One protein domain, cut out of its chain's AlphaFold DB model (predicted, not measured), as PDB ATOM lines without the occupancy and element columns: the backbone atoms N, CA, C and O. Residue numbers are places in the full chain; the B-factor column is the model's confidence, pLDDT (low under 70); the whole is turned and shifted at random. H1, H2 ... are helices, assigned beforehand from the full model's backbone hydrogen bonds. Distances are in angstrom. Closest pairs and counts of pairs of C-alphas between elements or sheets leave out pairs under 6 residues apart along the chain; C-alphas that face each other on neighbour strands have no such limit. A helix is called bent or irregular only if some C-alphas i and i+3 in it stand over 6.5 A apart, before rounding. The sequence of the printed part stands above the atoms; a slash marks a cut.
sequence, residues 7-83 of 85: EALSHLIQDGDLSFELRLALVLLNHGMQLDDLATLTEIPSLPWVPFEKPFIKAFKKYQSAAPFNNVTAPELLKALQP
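Overview. This is residues 7 to 83 of the 85 residues of an uncharacterized protein of Weissella cryptocerci (UniProt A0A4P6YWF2). One helix, H2, runs through the middle of a rounded body, and the other four helices stand round it: H1 folds back alongside it, H5 crosses it, the short H3 touches it near H5, and H4 lies close to it on another side. The surround is open between H1 and H5, while the long link of residues 40 to 52 swings from H3 to H4. The printed part has 77 residues, with five named helices in the order H1, H2, H3, H4, H5 and no named strand; its class is all helix. It is compact, with a radius of gyration of the C-alphas of 11.5 A, and spans 29 by 27 by 23 A.

Arrangement. The printed part begins with H1, residues 7 to 14, and a tight link leads to H2, residues 20 to 30, the hub, which touches three other helices. H1 and H2 form a helical hairpin: they touch, with the C-alphas of Ile 13 and Arg 23 closest at 5.4 A, and run opposite ways at a shallow tilt of 18 degrees. H2 and H3, residues 35 to 39, only just touch, with 3 pairs of C-alphas within 8 A; the closest are those of Ala 25 and Leu 38, 7.1 A apart. H4, residues 53 to 63, is close to H2 but not clearly touching, with the C-alphas of Phe 20 and Phe 60 closest at 7.1 A. These two run opposite ways at a steep tilt of 38 degrees, only just past shallow. H1 and H4 are near each other, with 5 pairs of C-alphas within 10 A. H5, residues 74 to 83, touches H2 and is about perpendicular to it, at 76 degrees; the C-alphas of Leu 22 and Leu 77 are closest, at 7.0 A. H5 also touches H3, with the C-alphas of Ala 39 and Ala 74 closest at 5.8 A. H1 is apart from H3 and from H5. Every O i to N i+4 pair is within hydrogen-bond range in H1, H2, H3 and H4, against 5 of 6 in H5.

Along the chain. H1 begins at C-alpha 7, (178.491, 159.649, 180.634), and is 11.1 A long from first to last C-alpha. H2 measures 15.6 A and begins at C-alpha 20, (163.446, 160.353, 190.759). H3 measures 6.6 A and H4 15.3 A. H5 measures 15.5 A and ends at C-alpha 83, (173.637, 172.959, 187.137); it is irregular, with C-alphas 80 and 83 7.1 A apart.

Size, cuts and confidence. The two C-alphas farthest apart are those of Pro 51 and Pro 75, at 30.3 A. The printed part has no cut. The link from H3 to H4 is long, with 13 residues. The mean pLDDT of the printed part is 77.4, and residues 7 to 17, 64 to 66 and 83 are under 70.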
ATOM      1  N   GLU A   7     177.711 160.026 179.452       58.00
ATOM      2  CA  GLU A   7     178.491 159.649 180.634       58.00
ATOM      3  C   GLU A   7     178.153 160.557 181.819       58.00
ATOM      4  O   GLU A   7     177.904 160.055 182.919       58.00
ATOM      5  N   ALA A   8     178.018 161.868 181.581       61.38
ATOM      6  CA  ALA A   8     177.579 162.819 182.601       61.38
ATOM      7  C   ALA A   8     176.176 162.467 183.124       61.38
ATOM      8  O   ALA A   8     175.959 162.437 184.334       61.38
ATOM      9  N   LEU A   9     175.245 162.096 182.240       60.75
ATOM     10  CA  LEU A   9     173.902 161.657 182.636       60.75
ATOM     11  C   LEU A   9     173.908 160.373 183.465       60.75
ATOM     12  O   LEU A   9     173.098 160.243 184.382       60.75
ATOM     13  N   SER A  10     174.814 159.434 183.182       63.81
ATOM     14  CA  SER A  10     174.909 158.190 183.954       63.81
ATOM     15  C   SER A  10     175.233 158.456 185.428       63.81
ATOM     16  O   SER A  10     174.622 157.844 186.308       63.81
ATOM     17  N   HIS A  11     176.110 159.430 185.696       64.88
ATOM     18  CA  HIS A  11     176.444 159.860 187.049       64.88
ATOM     19  C   HIS A  11     175.254 160.535 187.726       64.88
ATOM     20  O   HIS A  11     174.947 160.200 188.862       64.88
ATOM     21  N   LEU A  12     174.521 161.398 187.017       62.47
ATOM     22  CA  LEU A  12     173.337 162.082 187.556       62.47
ATOM     23  C   LEU A  12     172.185 161.125 187.873       62.47
ATOM     24  O   LEU A  12     171.463 161.299 188.848       62.47
ATOM     25  N   ILE A  13     172.024 160.065 187.083       61.06
ATOM     26  CA  ILE A  13     171.027 159.025 187.354       61.06
ATOM     27  C   ILE A  13     171.420 158.186 188.577       61.06
ATOM     28  O   ILE A  13     170.547 157.618 189.234       61.06
ATOM     29  N   GLN A  14     172.706 158.110 188.910       64.69
ATOM     30  CA  GLN A  14     173.204 157.425 190.105       64.69
ATOM     31  C   GLN A  14     173.355 158.355 191.315       64.69
ATOM     32  O   GLN A  14     173.400 157.862 192.441       64.69
ATOM     33  N   ASP A  15     173.371 159.670 191.100       63.56
ATOM     34  CA  ASP A  15     173.545 160.689 192.128       63.56
ATOM     35  C   ASP A  15     172.364 160.676 193.101       63.56
ATOM     36  O   ASP A  15     171.245 161.042 192.747       63.56
ATOM     37  N   GLY A  16     172.607 160.201 194.326       62.28
ATOM     38  CA  GLY A  16     171.631 160.050 195.409       62.28
ATOM     39  C   GLY A  16     170.875 161.329 195.767       62.28
ATOM     40  O   GLY A  16     169.760 161.227 196.278       62.28
ATOM     41  N   ASP A  17     171.432 162.494 195.437       68.25
ATOM     42  CA  ASP A  17     170.877 163.792 195.818       68.25
ATOM     43  C   ASP A  17     169.757 164.267 194.879       68.25
ATOM     44  O   ASP A  17     168.934 165.104 195.258       68.25
ATOM     45  N   LEU A  18     169.656 163.702 193.668       73.25
ATOM     46  CA  LEU A  18     168.568 164.018 192.739       73.25
ATOM     47  C   LEU A  18     167.317 163.180 193.011       73.25
ATOM     48  O   LEU A  18     167.390 161.957 193.158       73.25
ATOM     49  N   SER A  19     166.144 163.818 192.977       78.44
ATOM     50  CA  SER A  19     164.864 163.104 193.036       78.44
ATOM     51  C   SER A  19     164.647 162.237 191.787       78.44
ATOM     52  O   SER A  19     165.254 162.463 190.733       78.44
ATOM     53  N   PHE A  20     163.770 161.235 191.886       79.06
ATOM     54  CA  PHE A  20     163.446 160.353 190.759       79.06
ATOM     55  C   PHE A  20     162.930 161.140 189.547       79.06
ATOM     56  O   PHE A  20     163.317 160.848 188.415       79.06
ATOM     57  N   GLU A  21     162.095 162.150 189.783       82.19
ATOM     58  CA  GLU A  21     161.508 163.017 188.763       82.19
ATOM     59  C   GLU A  21     162.593 163.797 188.021       82.19
ATOM     60  O   GLU A  21     162.621 163.801 186.794       82.19
ATOM     61  N   LEU A  22     163.542 164.397 188.742       81.12
ATOM     62  CA  LEU A  22     164.621 165.172 188.125       81.12
ATOM     63  C   LEU A  22     165.543 164.303 187.269       81.12
ATOM     64  O   LEU A  22     165.906 164.696 186.158       81.12
ATOM     65  N   ARG A  23     165.860 163.089 187.735       81.56
ATOM     66  CA  ARG A  23     166.624 162.116 186.942       81.56
ATOM     67  C   ARG A  23     165.874 161.726 185.669       81.56
ATOM     68  O   ARG A  23     166.477 161.645 184.603       81.56
ATOM     69  N   LEU A  24     164.557 161.522 185.757       85.56
ATOM     70  CA  LEU A  24     163.734 161.227 184.585       85.56
ATOM     71  C   LEU A  24     163.678 162.415 183.616       85.56
ATOM     72  O   LEU A  24     163.806 162.208 182.413       85.56
ATOM     73  N   ALA A  25     163.533 163.647 184.112       84.88
ATOM     74  CA  ALA A  25     163.554 164.843 183.274       84.88
ATOM     75  C   ALA A  25     164.856 164.946 182.475       84.88
ATOM     76  O   ALA A  25     164.807 165.134 181.263       84.88
ATOM     77  N   LEU A  26     166.008 164.750 183.124       82.25
ATOM     78  CA  LEU A  26     167.318 164.755 182.465       82.25
ATOM     79  C   LEU A  26     167.407 163.723 181.337       82.25
ATOM     80  O   LEU A  26     167.839 164.047 180.230       82.25
ATOM     81  N   VAL A  27     166.951 162.494 181.599       84.38
ATOM     82  CA  VAL A  27     166.896 161.427 180.591       84.38
ATOM     83  C   VAL A  27     166.025 161.850 179.407       84.38
ATOM     84  O   VAL A  27     166.454 161.767 178.261       84.38
ATOM     85  N   LEU A  28     164.816 162.345 179.659       87.25
ATOM     86  CA  LEU A  28     163.877 162.728 178.604       87.25
ATOM     87  C   LEU A  28     164.375 163.917 177.765       87.25
ATOM     88  O   LEU A  28     164.248 163.891 176.540       87.25
ATOM     89  N   LEU A  29     165.006 164.916 178.392       84.44
ATOM     90  CA  LEU A  29     165.658 166.023 177.682       84.44
ATOM     91  C   LEU A  29     166.793 165.530 176.781       84.44
ATOM     92  O   LEU A  29     166.943 166.002 175.656       84.44
ATOM     93  N   ASN A  30     167.569 164.549 177.243       83.25
ATOM     94  CA  ASN A  30     168.624 163.933 176.444       83.25
ATOM     95  C   ASN A  30     168.082 163.157 175.232       83.25
ATOM     96  O   ASN A  30     168.692 163.166 174.164       83.25
ATOM     97  N   HIS A  31     166.900 162.550 175.364       85.25
ATOM     98  CA  HIS A  31     166.164 161.970 174.232       85.25
ATOM     99  C   HIS A  31     165.525 163.029 173.312       85.25
ATOM    100  O   HIS A  31     164.905 162.677 172.310       85.25
ATOM    101  N   GLY A  32     165.713 164.321 173.601       84.19
ATOM    102  CA  GLY A  32     165.318 165.434 172.741       84.19
ATOM    103  C   GLY A  32     163.946 166.034 173.040       84.19
ATOM    104  O   GLY A  32     163.484 166.857 172.251       84.19
ATOM    105  N   MET A  33     163.295 165.658 174.146       86.38
ATOM    106  CA  MET A  33     162.087 166.360 174.590       86.38
ATOM    107  C   MET A  33     162.402 167.786 175.034       86.38
ATOM    108  O   MET A  33     163.489 168.065 175.542       86.38
ATOM    109  N   GLN A  34     161.421 168.676 174.891       84.56
ATOM    110  CA  GLN A  34     161.512 170.021 175.438       84.56
ATOM    111  C   GLN A  34     160.967 170.072 176.866       84.56
ATOM    112  O   GLN A  34     160.199 169.222 177.313       84.56
ATOM    113  N   LEU A  35     161.357 171.121 177.587       79.56
ATOM    114  CA  LEU A  35     160.879 171.377 178.947       79.56
ATOM    115  C   LEU A  35     159.365 171.595 179.010       79.56
ATOM    116  O   LEU A  35     158.724 171.131 179.949       79.56
ATOM    117  N   ASP A  36     158.802 172.267 178.009       80.44
ATOM    118  CA  ASP A  36     157.361 172.514 177.941       80.44
ATOM    119  C   ASP A  36     156.583 171.195 177.784       80.44
ATOM    120  O   ASP A  36     155.540 171.007 178.410       80.44
ATOM    121  N   ASP A  37     157.144 170.235 177.039       83.44
ATOM    122  CA  ASP A  37     156.557 168.904 176.863       83.44
ATOM    123  C   ASP A  37     156.586 168.104 178.174       83.44
ATOM    124  O   ASP A  37     155.624 167.409 178.503       83.44
ATOM    125  N   LEU A  38     157.658 168.239 178.967       82.81
ATOM    126  CA  LEU A  38     157.785 167.574 180.269       82.81
ATOM    127  C   LEU A  38     156.680 167.983 181.244       82.81
ATOM    128  O   LEU A  38     156.120 167.127 181.926       82.81
ATOM    129  N   ALA A  39     156.335 169.270 181.290       76.38
ATOM    130  CA  ALA A  39     155.319 169.789 182.205       76.38
ATOM    131  C   ALA A  39     153.900 169.276 181.895       76.38
ATOM    132  O   ALA A  39     153.028 169.303 182.761       76.38
ATOM    133  N   THR A  40     153.670 168.802 180.669       80.19
ATOM    134  CA  THR A  40     152.378 168.256 180.221       80.19
ATOM    135  C   THR A  40     152.353 166.727 180.187       80.19
ATOM    136  O   THR A  40     151.347 166.125 179.813       80.19
ATOM    137  N   LEU A  41     153.451 166.084 180.594       82.94
ATOM    138  CA  LEU A  41     153.636 164.650 180.469       82.94
ATOM    139  C   LEU A  41     152.765 163.880 181.477       82.94
ATOM    140  O   LEU A  41     153.003 163.898 182.686       82.94
ATOM    141  N   THR A  42     151.774 163.153 180.966       82.06
ATOM    142  CA  THR A  42     150.860 162.329 181.777       82.06
ATOM    143  C   THR A  42     151.280 160.870 181.888       82.06
ATOM    144  O   THR A  42     150.678 160.137 182.666       82.06
ATOM    145  N   GLU A  43     152.258 160.437 181.090       86.44
ATOM    146  CA  GLU A  43     152.831 159.091 181.100       86.44
ATOM    147  C   GLU A  43     154.274 159.096 180.594       86.44
ATOM    148  O   GLU A  43     154.664 159.936 179.787       86.44
ATOM    149  N   ILE A  44     155.085 158.134 181.039       85.44
ATOM    150  CA  ILE A  44     156.450 158.000 180.523       85.44
ATOM    151  C   ILE A  44     156.380 157.526 179.063       85.44
ATOM    152  O   ILE A  44     155.889 156.413 178.825       85.44
ATOM    153  N   PRO A  45     156.932 158.290 178.105       86.06
ATOM    154  CA  PRO A  45     156.850 157.963 176.690       86.06
ATOM    155  C   PRO A  45     157.567 156.649 176.378       86.06
ATOM    156  O   PRO A  45     158.474 156.214 177.087       86.06
ATOM    157  N   SER A  46     157.179 155.995 175.288       87.56
ATOM    158  CA  SER A  46     157.913 154.834 174.788       87.56
ATOM    159  C   SER A  46     159.092 155.304 173.937       87.56
ATOM    160  O   SER A  46     158.911 155.668 172.778       87.56
ATOM    161  N   LEU A  47     160.293 155.305 174.513       87.56
ATOM    162  CA  LEU A  47     161.536 155.719 173.856       87.56
ATOM    163  C   LEU A  47     162.504 154.533 173.693       87.56
ATOM    164  O   LEU A  47     162.378 153.532 174.410       87.56
ATOM    165  N   PRO A  48     163.476 154.607 172.762       87.38
ATOM    166  CA  PRO A  48     164.513 153.590 172.605       87.38
ATOM    167  C   PRO A  48     165.536 153.659 173.753       87.38
ATOM    168  O   PRO A  48     166.674 154.082 173.571       87.38
ATOM    169  N   TRP A  49     165.125 153.226 174.948       87.19
ATOM    170  CA  TRP A  49     165.941 153.264 176.164       87.19
ATOM    171  C   TRP A  49     167.258 152.506 176.004       87.19
ATOM    172  O   TRP A  49     167.270 151.326 175.617       87.19
ATOM    173  N   VAL A  50     168.363 153.138 176.387       85.06
ATOM    174  CA  VAL A  50     169.682 152.491 176.377       85.06
ATOM    175  C   VAL A  50     169.853 151.564 177.594       85.06
ATOM    176  O   VAL A  50     169.087 151.655 178.559       85.06
ATOM    177  N   PRO A  51     170.811 150.612 177.583       83.19
ATOM    178  CA  PRO A  51     170.899 149.565 178.605       83.19
ATOM    179  C   PRO A  51     170.924 150.052 180.060       83.19
ATOM    180  O   PRO A  51     170.322 149.394 180.904       83.19
ATOM    181  N   PHE A  52     171.553 151.197 180.351       80.19
ATOM    182  CA  PHE A  52     171.604 151.744 181.713       80.19
ATOM    183  C   PHE A  52     170.294 152.425 182.152       80.19
ATOM    184  O   PHE A  52     170.000 152.462 183.344       80.19
ATOM    185  N   GLU A  53     169.474 152.921 181.220       83.75
ATOM    186  CA  GLU A  53     168.189 153.574 181.522       83.75
ATOM    187  C   GLU A  53     167.091 152.548 181.809       83.75
ATOM    188  O   GLU A  53     166.202 152.790 182.620       83.75
ATOM    189  N   LYS A  54     167.141 151.371 181.169       85.62
ATOM    190  CA  LYS A  54     166.084 150.348 181.286       85.62
ATOM    191  C   LYS A  54     165.768 149.956 182.741       85.62
ATOM    192  O   LYS A  54     164.580 149.918 183.077       85.62
ATOM    193  N   PRO A  55     166.753 149.668 183.617       83.44
ATOM    194  CA  PRO A  55     166.483 149.379 185.024       83.44
ATOM    195  C   PRO A  55     165.854 150.569 185.754       83.44
ATOM    196  O   PRO A  55     164.917 150.370 186.527       83.44
ATOM    197  N   PHE A  56     166.319 151.790 185.468       84.12
ATOM    198  CA  PHE A  56     165.794 153.023 186.053       84.12
ATOM    199  C   PHE A  56     164.333 153.257 185.657       84.12
ATOM    200  O   PHE A  56     163.482 153.363 186.532       84.12
ATOM    201  N   ILE A  57     164.005 153.230 184.361       85.88
ATOM    202  CA  ILE A  57     162.630 153.420 183.869       85.88
ATOM    203  C   ILE A  57     161.699 152.337 184.422       85.88
ATOM    204  O   ILE A  57     160.567 152.622 184.812       85.88
ATOM    205  N   LYS A  58     162.174 151.089 184.504       85.38
ATOM    206  CA  LYS A  58     161.410 149.991 185.107       85.38
ATOM    207  C   LYS A  58     161.129 150.239 186.592       85.38
ATOM    208  O   LYS A  58     160.016 149.969 187.040       85.38
ATOM    209  N   ALA A  59     162.113 150.728 187.346       83.06
ATOM    210  CA  ALA A  59     161.930 151.096 188.745       83.06
ATOM    211  C   ALA A  59     160.968 152.285 188.876       83.06
ATOM    212  O   ALA A  59     159.996 152.187 189.618       83.06
ATOM    213  N   PHE A  60     161.166 153.347 188.095       83.81
ATOM    214  CA  PHE A  60     160.313 154.534 188.104       83.81
ATOM    215  C   PHE A  60     158.840 154.162 187.891       83.81
ATOM    216  O   PHE A  60     158.011 154.471 188.736       83.81
ATOM    217  N   LYS A  61     158.523 153.388 186.840       82.81
ATOM    218  CA  LYS A  61     157.149 152.918 186.555       82.81
ATOM    219  C   LYS A  61     156.533 152.074 187.676       82.81
ATOM    220  O   LYS A  61     155.316 151.967 187.763       82.81
ATOM    221  N   LYS A  62     157.362 151.420 188.494       82.62
ATOM    222  CA  LYS A  62     156.910 150.602 189.625       82.62
ATOM    223  C   LYS A  62     156.608 151.453 190.863       82.62
ATOM    224  O   LYS A  62     155.716 151.089 191.624       82.62
ATOM    225  N   TYR A  63     157.367 152.528 191.087       76.75
ATOM    226  CA  TYR A  63     157.299 153.343 192.305       76.75
ATOM    227  C   TYR A  63     156.473 154.626 192.151       76.75
ATOM    228  O   TYR A  63     155.904 155.085 193.139       76.75
ATOM    229  N   GLN A  64     156.379 155.194 190.947       69.94
ATOM    230  CA  GLN A  64     155.607 156.404 190.663       69.94
ATOM    231  C   GLN A  64     154.557 156.173 189.575       69.94
ATOM    232  O   GLN A  64     154.805 155.522 188.560       69.94
ATOM    233  N   SER A  65     153.356 156.691 189.849       61.72
ATOM    234  CA  SER A  65     152.162 156.590 189.005       61.72
ATOM    235  C   SER A  65     152.240 157.506 187.777       61.72
ATOM    236  O   SER A  65     153.133 158.341 187.670       61.72
ATOM    237  N   ALA A  66     151.271 157.324 186.875       64.44
ATOM    238  CA  ALA A  66     151.205 157.772 185.489       64.44
ATOM    239  C   ALA A  66     151.855 159.135 185.199       64.44
ATOM    240  O   ALA A  66     152.685 159.185 184.304       64.44
ATOM    241  N   ALA A  67     151.570 160.198 185.956       73.12
ATOM    242  CA  ALA A  67     152.067 161.547 185.670       73.12
ATOM    243  C   ALA A  67     153.414 161.847 186.371       73.12
ATOM    244  O   ALA A  67     153.414 162.182 187.561       73.12
ATOM    245  N   PRO A  68     154.566 161.791 185.667       74.38
ATOM    246  CA  PRO A  68     155.890 161.794 186.299       74.38
ATOM    247  C   PRO A  68     156.299 163.146 186.896       74.38
ATOM    248  O   PRO A  68     157.225 163.209 187.696       74.38
ATOM    249  N   PHE A  69     155.606 164.221 186.511       78.31
ATOM    250  CA  PHE A  69     155.906 165.598 186.914       78.31
ATOM    251  C   PHE A  69     154.723 166.297 187.585       78.31
ATOM    252  O   PHE A  69     154.736 167.510 187.747       78.31
ATOM    253  N   ASN A  70     153.702 165.553 188.024       74.56
ATOM    254  CA  ASN A  70     152.486 166.151 188.589       74.56
ATOM    255  C   ASN A  70     152.739 167.019 189.839       74.56
ATOM    256  O   ASN A  70     151.925 167.871 190.179       74.56
ATOM    257  N   ASN A  71     153.864 166.793 190.523       72.19
ATOM    258  CA  ASN A  71     154.253 167.506 191.739       72.19
ATOM    259  C   ASN A  71     155.397 168.508 191.521       72.19
ATOM    260  O   ASN A  71     155.865 169.089 192.495       72.19
ATOM    261  N   VAL A  72     155.886 168.679 190.288       73.06
ATOM    262  CA  VAL A  72     157.039 169.539 189.994       73.06
ATOM    263  C   VAL A  72     156.653 170.527 188.910       73.06
ATOM    264  O   VAL A  72     156.335 170.148 187.785       73.06
ATOM    265  N   THR A  73     156.692 171.816 189.232       71.94
ATOM    266  CA  THR A  73     156.390 172.850 188.243       71.94
ATOM    267  C   THR A  73     157.555 173.034 187.263       71.94
ATOM    268  O   THR A  73     158.718 172.798 187.596       71.94
ATOM    269  N   ALA A  74     157.271 173.511 186.045       70.44
ATOM    270  CA  ALA A  74     158.315 173.795 185.053       70.44
ATOM    271  C   ALA A  74     159.434 174.734 185.575       70.44
ATOM    272  O   ALA A  74     160.605 174.457 185.302       70.44
ATOM    273  N   PRO A  75     159.147 175.797 186.365       73.81
ATOM    274  CA  PRO A  75     160.186 176.625 186.985       73.81
ATOM    275  C   PRO A  75     161.069 175.881 187.995       73.81
ATOM    276  O   PRO A  75     162.273 176.131 188.052       73.81
ATOM    277  N   GLU A  76     160.498 174.969 188.785       75.44
ATOM    278  CA  GLU A  76     161.260 174.145 189.732       75.44
ATOM    279  C   GLU A  76     162.166 173.163 188.998       75.44
ATOM    280  O   GLU A  76     163.344 173.043 189.337       75.44
ATOM    281  N   LEU A  77     161.645 172.542 187.936       74.19
ATOM    282  CA  LEU A  77     162.416 171.682 187.048       74.19
ATOM    283  C   LEU A  77     163.593 172.460 186.437       74.19
ATOM    284  O   LEU A  77     164.735 172.031 186.517       74.19
ATOM    285  N   LEU A  78     163.339 173.656 185.901       71.88
ATOM    286  CA  LEU A  78     164.360 174.541 185.331       71.88
ATOM    287  C   LEU A  78     165.454 174.922 186.331       71.88
ATOM    288  O   LEU A  78     166.637 174.908 185.990       71.88
ATOM    289  N   LYS A  79     165.067 175.265 187.561       76.81
ATOM    290  CA  LYS A  79     166.006 175.616 188.629       76.81
ATOM    291  C   LYS A  79     166.854 174.416 189.044       76.81
ATOM    292  O   LYS A  79     168.051 174.567 189.267       76.81
ATOM    293  N   ALA A  80     166.253 173.235 189.130       72.62
ATOM    294  CA  ALA A  80     166.961 172.008 189.467       72.62
ATOM    295  C   ALA A  80     167.890 171.527 188.339       72.62
ATOM    296  O   ALA A  80     168.915 170.911 188.607       72.62
ATOM    297  N   LEU A  81     167.551 171.837 187.085       71.75
ATOM    298  CA  LEU A  81     168.331 171.472 185.903       71.75
ATOM    299  C   LEU A  81     169.425 172.487 185.539       71.75
ATOM    300  O   LEU A  81     170.284 172.179 184.717       71.75
ATOM    301  N   GLN A  82     169.422 173.687 186.134       72.00
ATOM    302  CA  GLN A  82     170.418 174.737 185.879       72.00
ATOM    303  C   GLN A  82     171.883 174.280 186.009       72.00
ATOM    304  O   GLN A  82     172.676 174.679 185.160       72.00
ATOM    305  N   PRO A  83     172.265 173.457 187.006       69.25
ATOM    306  CA  PRO A  83     173.637 172.959 187.137       69.25
ATOM    307  C   PRO A  83     174.075 171.992 186.026       69.25
ATOM    308  O   PRO A  83     175.261 171.696 185.921       69.25
TER     309      PRO A  83